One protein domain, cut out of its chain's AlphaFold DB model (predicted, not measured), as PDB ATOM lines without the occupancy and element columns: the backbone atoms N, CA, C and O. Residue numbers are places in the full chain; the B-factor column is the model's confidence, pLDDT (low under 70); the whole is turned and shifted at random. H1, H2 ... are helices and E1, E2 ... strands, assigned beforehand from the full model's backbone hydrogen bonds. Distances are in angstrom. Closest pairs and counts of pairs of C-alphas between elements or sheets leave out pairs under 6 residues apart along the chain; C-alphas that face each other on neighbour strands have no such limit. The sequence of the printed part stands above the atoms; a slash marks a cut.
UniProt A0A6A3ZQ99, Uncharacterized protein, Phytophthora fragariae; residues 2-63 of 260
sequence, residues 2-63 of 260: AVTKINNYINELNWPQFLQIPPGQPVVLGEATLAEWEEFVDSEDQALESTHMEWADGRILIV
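This is residues 2 to 63 of the 260 residues of an uncharacterized protein of Phytophthora fragariae (UniProt A0A6A3ZQ99). A small three-stranded sheet has H3 over E3 and E2; H1 meets H3 steeply and grazes the sheet, and short H2 lies far from H3. The 62 printed residues include H1, H2, E1, H3, E2, E3 in chain order, a mixed class; the antiparallel sheet runs E1, E3, E2. It is compact, radius of gyration of the C-alphas 11.2 A, spanning 30 by 22 by 17 A.

Find H1, residues 2 to 11: it touches H3, residues 34 to 41, closest at C-alphas 2 and 36, 4.9 A. E1, residues 27 to 31, is antiparallel to E3, residues 59 to 62, with N 29 and O 60 at 2.8 A. E3 forms a hairpin with E2, residues 53 to 56, with N 54 and O 61 at 2.8 A. H3's height over the sheet is 9.7 A. E1, H3, E2 make a split strand-helix-strand unit, E3 between its strands, with a right-handed crossover. In H1 and H3 every O i to N i+4 pair is within hydrogen-bond range; H2, residues 15 to 18, is too short for one.

From C-alpha 2 at (81.126, 68.025, -2.549), H1 runs 14.2 A; E1 spans 12.0 A, and E3 ends with C-alpha 62 at (84.957, 67.939, 13.612).

The printed part has no cut; the H3 to E2 link is long; no printed residue is under 70 in pLDDT.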
ATOM      1  N   ALA A   2      80.418  67.875  -3.812       93.75
ATOM      2  CA  ALA A   2      81.126  68.025  -2.549       93.75
ATOM      3  C   ALA A   2      80.239  67.673  -1.345       93.75
ATOM      4  O   ALA A   2      80.672  66.914  -0.482       93.75
ATOM      5  N   VAL A   3      78.972  68.113  -1.361       96.88
ATOM      6  CA  VAL A   3      78.001  67.833  -0.286       96.88
ATOM      7  C   VAL A   3      77.878  66.334  -0.012       96.88
ATOM      8  O   VAL A   3      78.068  65.877   1.110       96.88
ATOM      9  N   THR A   4      77.652  65.533  -1.058       97.69
ATOM     10  CA  THR A   4      77.567  64.069  -0.942       97.69
ATOM     11  C   THR A   4      78.863  63.455  -0.415       97.69
ATOM     12  O   THR A   4      78.810  62.558   0.419       97.69
ATOM     13  N   LYS A   5      80.028  63.929  -0.874       97.56
ATOM     14  CA  LYS A   5      81.336  63.440  -0.412       97.56
ATOM     15  C   LYS A   5      81.513  63.669   1.093       97.56
ATOM     16  O   LYS A   5      81.866  62.733   1.803       97.56
ATOM     17  N   ILE A   6      81.245  64.882   1.575       97.88
ATOM     18  CA  ILE A   6      81.417  65.243   2.989       97.88
ATOM     19  C   ILE A   6      80.378  64.522   3.859       97.88
ATOM     20  O   ILE A   6      80.742  63.928   4.871       97.88
ATOM     21  N   ASN A   7      79.121  64.448   3.411       98.06
ATOM     22  CA  ASN A   7      78.091  63.648   4.077       98.06
ATOM     23  C   ASN A   7      78.467  62.168   4.173       98.06
ATOM     24  O   ASN A   7      78.195  61.540   5.192       98.06
ATOM     25  N   ASN A   8      79.109  61.599   3.151       97.62
ATOM     26  CA  ASN A   8      79.580  60.217   3.218       97.62
ATOM     27  C   ASN A   8      80.652  60.041   4.298       97.62
ATOM     28  O   ASN A   8      80.541  59.094   5.071       97.62
ATOM     29  N   TYR A   9      81.611  60.968   4.431       97.12
ATOM     30  CA  TYR A   9      82.575  60.911   5.539       97.12
ATOM     31  C   TYR A   9      81.876  60.885   6.902       97.12
ATOM     32  O   TYR A   9      82.234  60.078   7.753       97.12
ATOM     33  N   ILE A  10      80.856  61.728   7.095       96.12
ATOM     34  CA  ILE A  10      80.083  61.815   8.344       96.12
ATOM     35  C   ILE A  10      79.297  60.519   8.595       96.12
ATOM     36  O   ILE A  10      79.305  59.979   9.700       96.12
ATOM     37  N   ASN A  11      78.633  59.993   7.567       95.50
ATOM     38  CA  ASN A  11      77.791  58.800   7.667       95.50
ATOM     39  C   ASN A  11      78.595  57.508   7.872       95.50
ATOM     40  O   ASN A  11      78.073  56.540   8.423       95.50
ATOM     41  N   GLU A  12      79.853  57.483   7.437       95.50
ATOM     42  CA  GLU A  12      80.768  56.357   7.629       95.50
ATOM     43  C   GLU A  12      81.424  56.350   9.022       95.50
ATOM     44  O   GLU A  12      82.049  55.354   9.402       95.50
ATOM     45  N   LEU A  13      81.255  57.413   9.823       92.50
ATOM     46  CA  LEU A  13      81.741  57.441  11.201       92.50
ATOM     47  C   LEU A  13      81.054  56.369  12.053       92.50
ATOM     48  O   LEU A  13      79.828  56.290  12.165       92.50
ATOM     49  N   ASN A  14      81.864  55.594  12.775       92.00
ATOM     50  CA  ASN A  14      81.373  54.768  13.871       92.00
ATOM     51  C   ASN A  14      81.081  55.660  15.089       92.00
ATOM     52  O   ASN A  14      81.915  55.777  15.986       92.00
ATOM     53  N   TRP A  15      79.906  56.294  15.110       88.38
ATOM     54  CA  TRP A  15      79.487  57.238  16.154       88.38
ATOM     55  C   TRP A  15      79.696  56.740  17.591       88.38
ATOM     56  O   TRP A  15      80.280  57.482  18.379       88.38
ATOM     57  N   PRO A  16      79.322  55.496  17.956       88.88
ATOM     58  CA  PRO A  16      79.623  54.962  19.280       88.88
ATOM     59  C   PRO A  16      81.099  55.053  19.660       88.88
ATOM     60  O   PRO A  16      81.400  55.433  20.783       88.88
ATOM     61  N   GLN A  17      82.010  54.725  18.740       86.81
ATOM     62  CA  GLN A  17      83.454  54.783  18.977       86.81
ATOM     63  C   GLN A  17      83.991  56.216  18.908       86.81
ATOM     64  O   GLN A  17      84.859  56.582  19.692       86.81
ATOM     65  N   PHE A  18      83.466  57.026  17.992       85.94
ATOM     66  CA  PHE A  18      83.822  58.432  17.834       85.94
ATOM     67  C   PHE A  18      83.530  59.232  19.107       85.94
ATOM     68  O   PHE A  18      84.365  59.999  19.575       85.94
ATOM     69  N   LEU A  19      82.387  58.968  19.739       83.50
ATOM     70  CA  LEU A  19      82.023  59.574  21.016       83.50
ATOM     71  C   LEU A  19      82.859  59.055  22.194       83.50
ATOM     72  O   LEU A  19      82.700  59.580  23.282       83.50
ATOM     73  N   GLN A  20      83.737  58.056  22.011       83.50
ATOM     74  CA  GLN A  20      84.715  57.631  23.026       83.50
ATOM     75  C   GLN A  20      86.064  58.361  22.915       83.50
ATOM     76  O   GLN A  20      86.964  58.101  23.715       83.50
ATOM     77  N   ILE A  21      86.245  59.223  21.909       82.81
ATOM     78  CA  ILE A  21      87.493  59.967  21.729       82.81
ATOM     79  C   ILE A  21      87.693  60.901  22.935       82.81
ATOM     80  O   ILE A  21      86.728  61.542  23.368       82.81
ATOM     81  N   PRO A  22      88.917  60.972  23.498       79.75
ATOM     82  CA  PRO A  22      89.209  61.894  24.581       79.75
ATOM     83  C   PRO A  22      88.900  63.341  24.185       79.75
ATOM     84  O   PRO A  22      89.206  63.745  23.059       79.75
ATOM     85  N   PRO A  23      88.347  64.135  25.107       80.31
ATOM     86  CA  PRO A  23      88.001  65.516  24.825       80.31
ATOM     87  C   PRO A  23      89.229  66.403  24.614       80.31
ATOM     88  O   PRO A  23      90.359  66.056  24.969       80.31
ATOM     89  N   GLY A  24      88.987  67.593  24.065       81.75
ATOM     90  CA  GLY A  24      90.012  68.612  23.861       81.75
ATOM     91  C   GLY A  24      90.848  68.433  22.597       81.75
ATOM     92  O   GLY A  24      91.906  69.053  22.501       81.75
ATOM     93  N   GLN A  25      90.417  67.610  21.639       83.31
ATOM     94  CA  GLN A  25      91.062  67.500  20.332       83.31
ATOM     95  C   GLN A  25      90.030  67.481  19.199       83.31
ATOM     96  O   GLN A  25      89.182  66.586  19.164       83.31
ATOM     97  N   PRO A  26      90.134  68.416  18.237       90.81
ATOM     98  CA  PRO A  26      89.459  68.300  16.955       90.81
ATOM     99  C   PRO A  26      89.855  67.009  16.236       90.81
ATOM    100  O   PRO A  26      91.020  66.602  16.255       90.81
ATOM    101  N   VAL A  27      88.898  66.383  15.557       93.06
ATOM    102  CA  VAL A  27      89.111  65.115  14.851       93.06
ATOM    103  C   VAL A  27      89.067  65.342  13.351       93.06
ATOM    104  O   VAL A  27      88.111  65.910  12.832       93.06
ATOM    105  N   VAL A  28      90.085  64.869  12.631       94.94
ATOM    106  CA  VAL A  28      90.097  64.920  11.164       94.94
ATOM    107  C   VAL A  28      89.030  63.977  10.617       94.94
ATOM    108  O   VAL A  28      89.107  62.767  10.818       94.94
ATOM    109  N   LEU A  29      88.067  64.543   9.898       95.50
ATOM    110  CA  LEU A  29      87.013  63.811   9.207       95.50
ATOM    111  C   LEU A  29      87.489  63.292   7.845       95.50
ATOM    112  O   LEU A  29      87.223  62.151   7.482       95.50
ATOM    113  N   GLY A  30      88.200  64.130   7.087       96.50
ATOM    114  CA  GLY A  30      88.654  63.797   5.739       96.50
ATOM    115  C   GLY A  30      89.281  64.980   5.007       96.50
ATOM    116  O   GLY A  30      89.428  66.069   5.563       96.50
ATOM    117  N   GLU A  31      89.657  64.760   3.749       97.62
ATOM    118  CA  GLU A  31      90.248  65.784   2.883       97.62
ATOM    119  C   GLU A  31      89.193  66.451   1.995       97.62
ATOM    120  O   GLU A  31      88.372  65.790   1.346       97.62
ATOM    121  N   ALA A  32      89.258  67.776   1.907       97.44
ATOM    122  CA  ALA A  32      88.441  68.564   0.998       97.44
ATOM    123  C   ALA A  32      89.181  69.832   0.577       97.44
ATOM    124  O   ALA A  32      89.909  70.443   1.360       97.44
ATOM    125  N   THR A  33      88.978  70.263  -0.662       97.25
ATOM    126  CA  THR A  33      89.402  71.602  -1.087       97.25
ATOM    127  C   THR A  33      88.562  72.671  -0.383       97.25
ATOM    128  O   THR A  33      87.466  72.384   0.096       97.25
ATOM    129  N   LEU A  34      89.048  73.916  -0.347       95.44
ATOM    130  CA  LEU A  34      88.262  75.020   0.209       95.44
ATOM    131  C   LEU A  34      86.920  75.177  -0.525       95.44
ATOM    132  O   LEU A  34      85.895  75.289   0.124       95.44
ATOM    133  N   ALA A  35      86.908  75.080  -1.857       96.12
ATOM    134  CA  ALA A  35      85.679  75.193  -2.643       96.12
ATOM    135  C   ALA A  35      84.669  74.068  -2.344       96.12
ATOM    136  O   ALA A  35      83.471  74.315  -2.304       96.12
ATOM    137  N   GLU A  36      85.142  72.837  -2.107       97.38
ATOM    138  CA  GLU A  36      84.272  71.731  -1.681       97.38
ATOM    139  C   GLU A  36      83.669  71.985  -0.292       97.38
ATOM    140  O   GLU A  36      82.508  71.657  -0.061       97.38
ATOM    141  N   TRP A  37      84.454  72.554   0.628       96.69
ATOM    142  CA  TRP A  37      83.973  72.948   1.951       96.69
ATOM    143  C   TRP A  37      82.936  74.071   1.861       96.69
ATOM    144  O   TRP A  37      81.880  73.963   2.466       96.69
ATOM    145  N   GLU A  38      83.194  75.112   1.073       95.75
ATOM    146  CA  GLU A  38      82.269  76.238   0.908       95.75
ATOM    147  C   GLU A  38      80.954  75.804   0.232       95.75
ATOM    148  O   GLU A  38      79.890  76.194   0.700       95.75
ATOM    149  N   GLU A  39      80.999  74.907  -0.770       95.94
ATOM    150  CA  GLU A  39      79.793  74.273  -1.350       95.94
ATOM    151  C   GLU A  39      78.981  73.511  -0.287       95.94
ATOM    152  O   GLU A  39      77.756  73.448  -0.369       95.94
ATOM    153  N   PHE A  40      79.649  72.910   0.702       96.94
ATOM    154  CA  PHE A  40      78.986  72.217   1.804       96.94
ATOM    155  C   PHE A  40      78.383  73.175   2.832       96.94
ATOM    156  O   PHE A  40      77.246  72.952   3.240       96.94
ATOM    157  N   VAL A  41      79.096  74.240   3.210       95.69
ATOM    158  CA  VAL A  41      78.579  75.270   4.131       95.69
ATOM    159  C   VAL A  41      77.331  75.949   3.556       95.69
ATOM    160  O   VAL A  41      76.355  76.128   4.270       95.69
ATOM    161  N   ASP A  42      77.312  76.243   2.253       93.75
ATOM    162  CA  ASP A  42      76.166  76.886   1.591       93.75
ATOM    163  C   ASP A  42      74.945  75.948   1.410       93.75
ATOM    164  O   ASP A  42      73.873  76.381   0.981       93.75
ATOM    165  N   SER A  43      75.091  74.647   1.679       94.62
ATOM    166  CA  SER A  43      74.055  73.637   1.447       94.62
ATOM    167  C   SER A  43      73.161  73.442   2.670       94.62
ATOM    168  O   SER A  43      73.653  73.243   3.770       94.62
ATOM    169  N   GLU A  44      71.843  73.343   2.472       93.88
ATOM    170  CA  GLU A  44      70.907  72.932   3.536       93.88
ATOM    171  C   GLU A  44      70.981  71.418   3.839       93.88
ATOM    172  O   GLU A  44      70.590  70.968   4.913       93.88
ATOM    173  N   ASP A  45      71.512  70.614   2.910       95.50
ATOM    174  CA  ASP A  45      71.615  69.152   3.029       95.50
ATOM    175  C   ASP A  45      72.878  68.692   3.795       95.50
ATOM    176  O   ASP A  45      73.649  67.857   3.308       95.50
ATOM    177  N   GLN A  46      73.127  69.233   4.987       96.00
ATOM    178  CA  GLN A  46      74.270  68.848   5.829       96.00
ATOM    179  C   GLN A  46      73.924  67.669   6.757       96.00
ATOM    180  O   GLN A  46      72.947  67.708   7.499       96.00
ATOM    181  N   ALA A  47      74.741  66.607   6.754       95.62
ATOM    182  CA  ALA A  47      74.577  65.478   7.682       95.62
ATOM    183  C   ALA A  47      75.013  65.813   9.123       95.62
ATOM    184  O   ALA A  47      74.540  65.191  10.074       95.62
ATOM    185  N   LEU A  48      75.913  66.783   9.272       94.38
ATOM    186  CA  LEU A  48      76.289  67.441  10.519       94.38
ATOM    187  C   LEU A  48      76.454  68.928  10.199       94.38
ATOM    188  O   LEU A  48      77.097  69.249   9.200       94.38
ATOM    189  N   GLU A  49      75.875  69.794  11.030       93.25
ATOM    190  CA  GLU A  49      75.930  71.244  10.833       93.25
ATOM    191  C   GLU A  49      77.381  71.745  10.789       93.25
ATOM    192  O   GLU A  49      78.214  71.364  11.622       93.25
ATOM    193  N   SER A  50      77.690  72.600   9.813       94.00
ATOM    194  CA  SER A  50      79.041  73.118   9.588       94.00
ATOM    195  C   SER A  50      79.568  73.984  10.736       94.00
ATOM    196  O   SER A  50      80.781  74.044  10.918       94.00
ATOM    197  N   THR A  51      78.693  74.526  11.587       91.31
ATOM    198  CA  THR A  51      79.030  75.249  12.830       91.31
ATOM    199  C   THR A  51      79.838  74.406  13.831       91.31
ATOM    200  O   THR A  51      80.606  74.941  14.636       91.31
ATOM    201  N   HIS A  52      79.737  73.075  13.746       92.31
ATOM    202  CA  HIS A  52      80.471  72.117  14.580       92.31
ATOM    203  C   HIS A  52      81.720  71.539  13.899       92.31
ATOM    204  O   HIS A  52      82.352  70.589  14.386       92.31
ATOM    205  N   MET A  53      82.090  72.100  12.752       95.56
ATOM    206  CA  MET A  53      83.168  71.630  11.899       95.56
ATOM    207  C   MET A  53      84.041  72.804  11.451       95.56
ATOM    208  O   MET A  53      83.635  73.956  11.451       95.56
ATOM    209  N   GLU A  54      85.281  72.520  11.072       95.81
ATOM    210  CA  GLU A  54      86.205  73.534  10.570       95.81
ATOM    211  C   GLU A  54      86.981  72.987   9.383       95.81
ATOM    212  O   GLU A  54      87.410  71.832   9.374       95.81
ATOM    213  N   TRP A  55      87.249  73.837   8.399       96.50
ATOM    214  CA  TRP A  55      88.241  73.528   7.376       96.50
ATOM    215  C   TRP A  55      89.625  74.034   7.806       96.50
ATOM    216  O   TRP A  55      89.765  75.126   8.353       96.50
ATOM    217  N   ALA A  56      90.685  73.279   7.565       95.12
ATOM    218  CA  ALA A  56      92.050  73.737   7.795       95.12
ATOM    219  C   ALA A  56      93.015  72.968   6.899       95.12
ATOM    220  O   ALA A  56      93.054  71.739   6.932       95.12
ATOM    221  N   ASP A  57      93.797  73.696   6.100       93.06
ATOM    222  CA  ASP A  57      94.881  73.148   5.279       93.06
ATOM    223  C   ASP A  57      94.475  71.914   4.449       93.06
ATOM    224  O   ASP A  57      95.166  70.892   4.427       93.06
ATOM    225  N   GLY A  58      93.325  72.001   3.771       96.06
ATOM    226  CA  GLY A  58      92.810  70.933   2.904       96.06
ATOM    227  C   GLY A  58      92.100  69.793   3.637       96.06
ATOM    228  O   GLY A  58      91.807  68.763   3.029       96.06
ATOM    229  N   ARG A  59      91.830  69.946   4.935       97.31
ATOM    230  CA  ARG A  59      91.153  68.943   5.762       97.31
ATOM    231  C   ARG A  59      89.922  69.526   6.420       97.31
ATOM    232  O   ARG A  59      89.887  70.708   6.740       97.31
ATOM    233  N   ILE A  60      88.946  68.665   6.659       97.25
ATOM    234  CA  ILE A  60      87.775  68.960   7.473       97.25
ATOM    235  C   ILE A  60      87.997  68.350   8.854       97.25
ATOM    236  O   ILE A  60      88.389  67.187   8.975       97.25
ATOM    237  N   LEU A  61      87.753  69.145   9.882       95.94
ATOM    238  CA  LEU A  61      87.842  68.796  11.288       95.94
ATOM    239  C   LEU A  61      86.431  68.817  11.873       95.94
ATOM    240  O   LEU A  61      85.702  69.774  11.647       95.94
ATOM    241  N   ILE A  62      86.059  67.811  12.657       94.94
ATOM    242  CA  ILE A  62      84.957  67.939  13.612       94.94
ATOM    243  C   ILE A  62      85.567  68.530  14.876       94.94
ATOM    244  O   ILE A  62      86.455  67.918  15.476       94.94
ATOM    245  N   VAL A  63      85.142  69.735  15.245       93.12
ATOM    246  CA  VAL A  63      85.684  70.447  16.412       93.12
ATOM    247  C   VAL A  63      84.871  70.192  17.664       93.12
ATOM    248  O   VAL A  63      85.422  70.195  18.759       93.12
TER     249      VAL A  63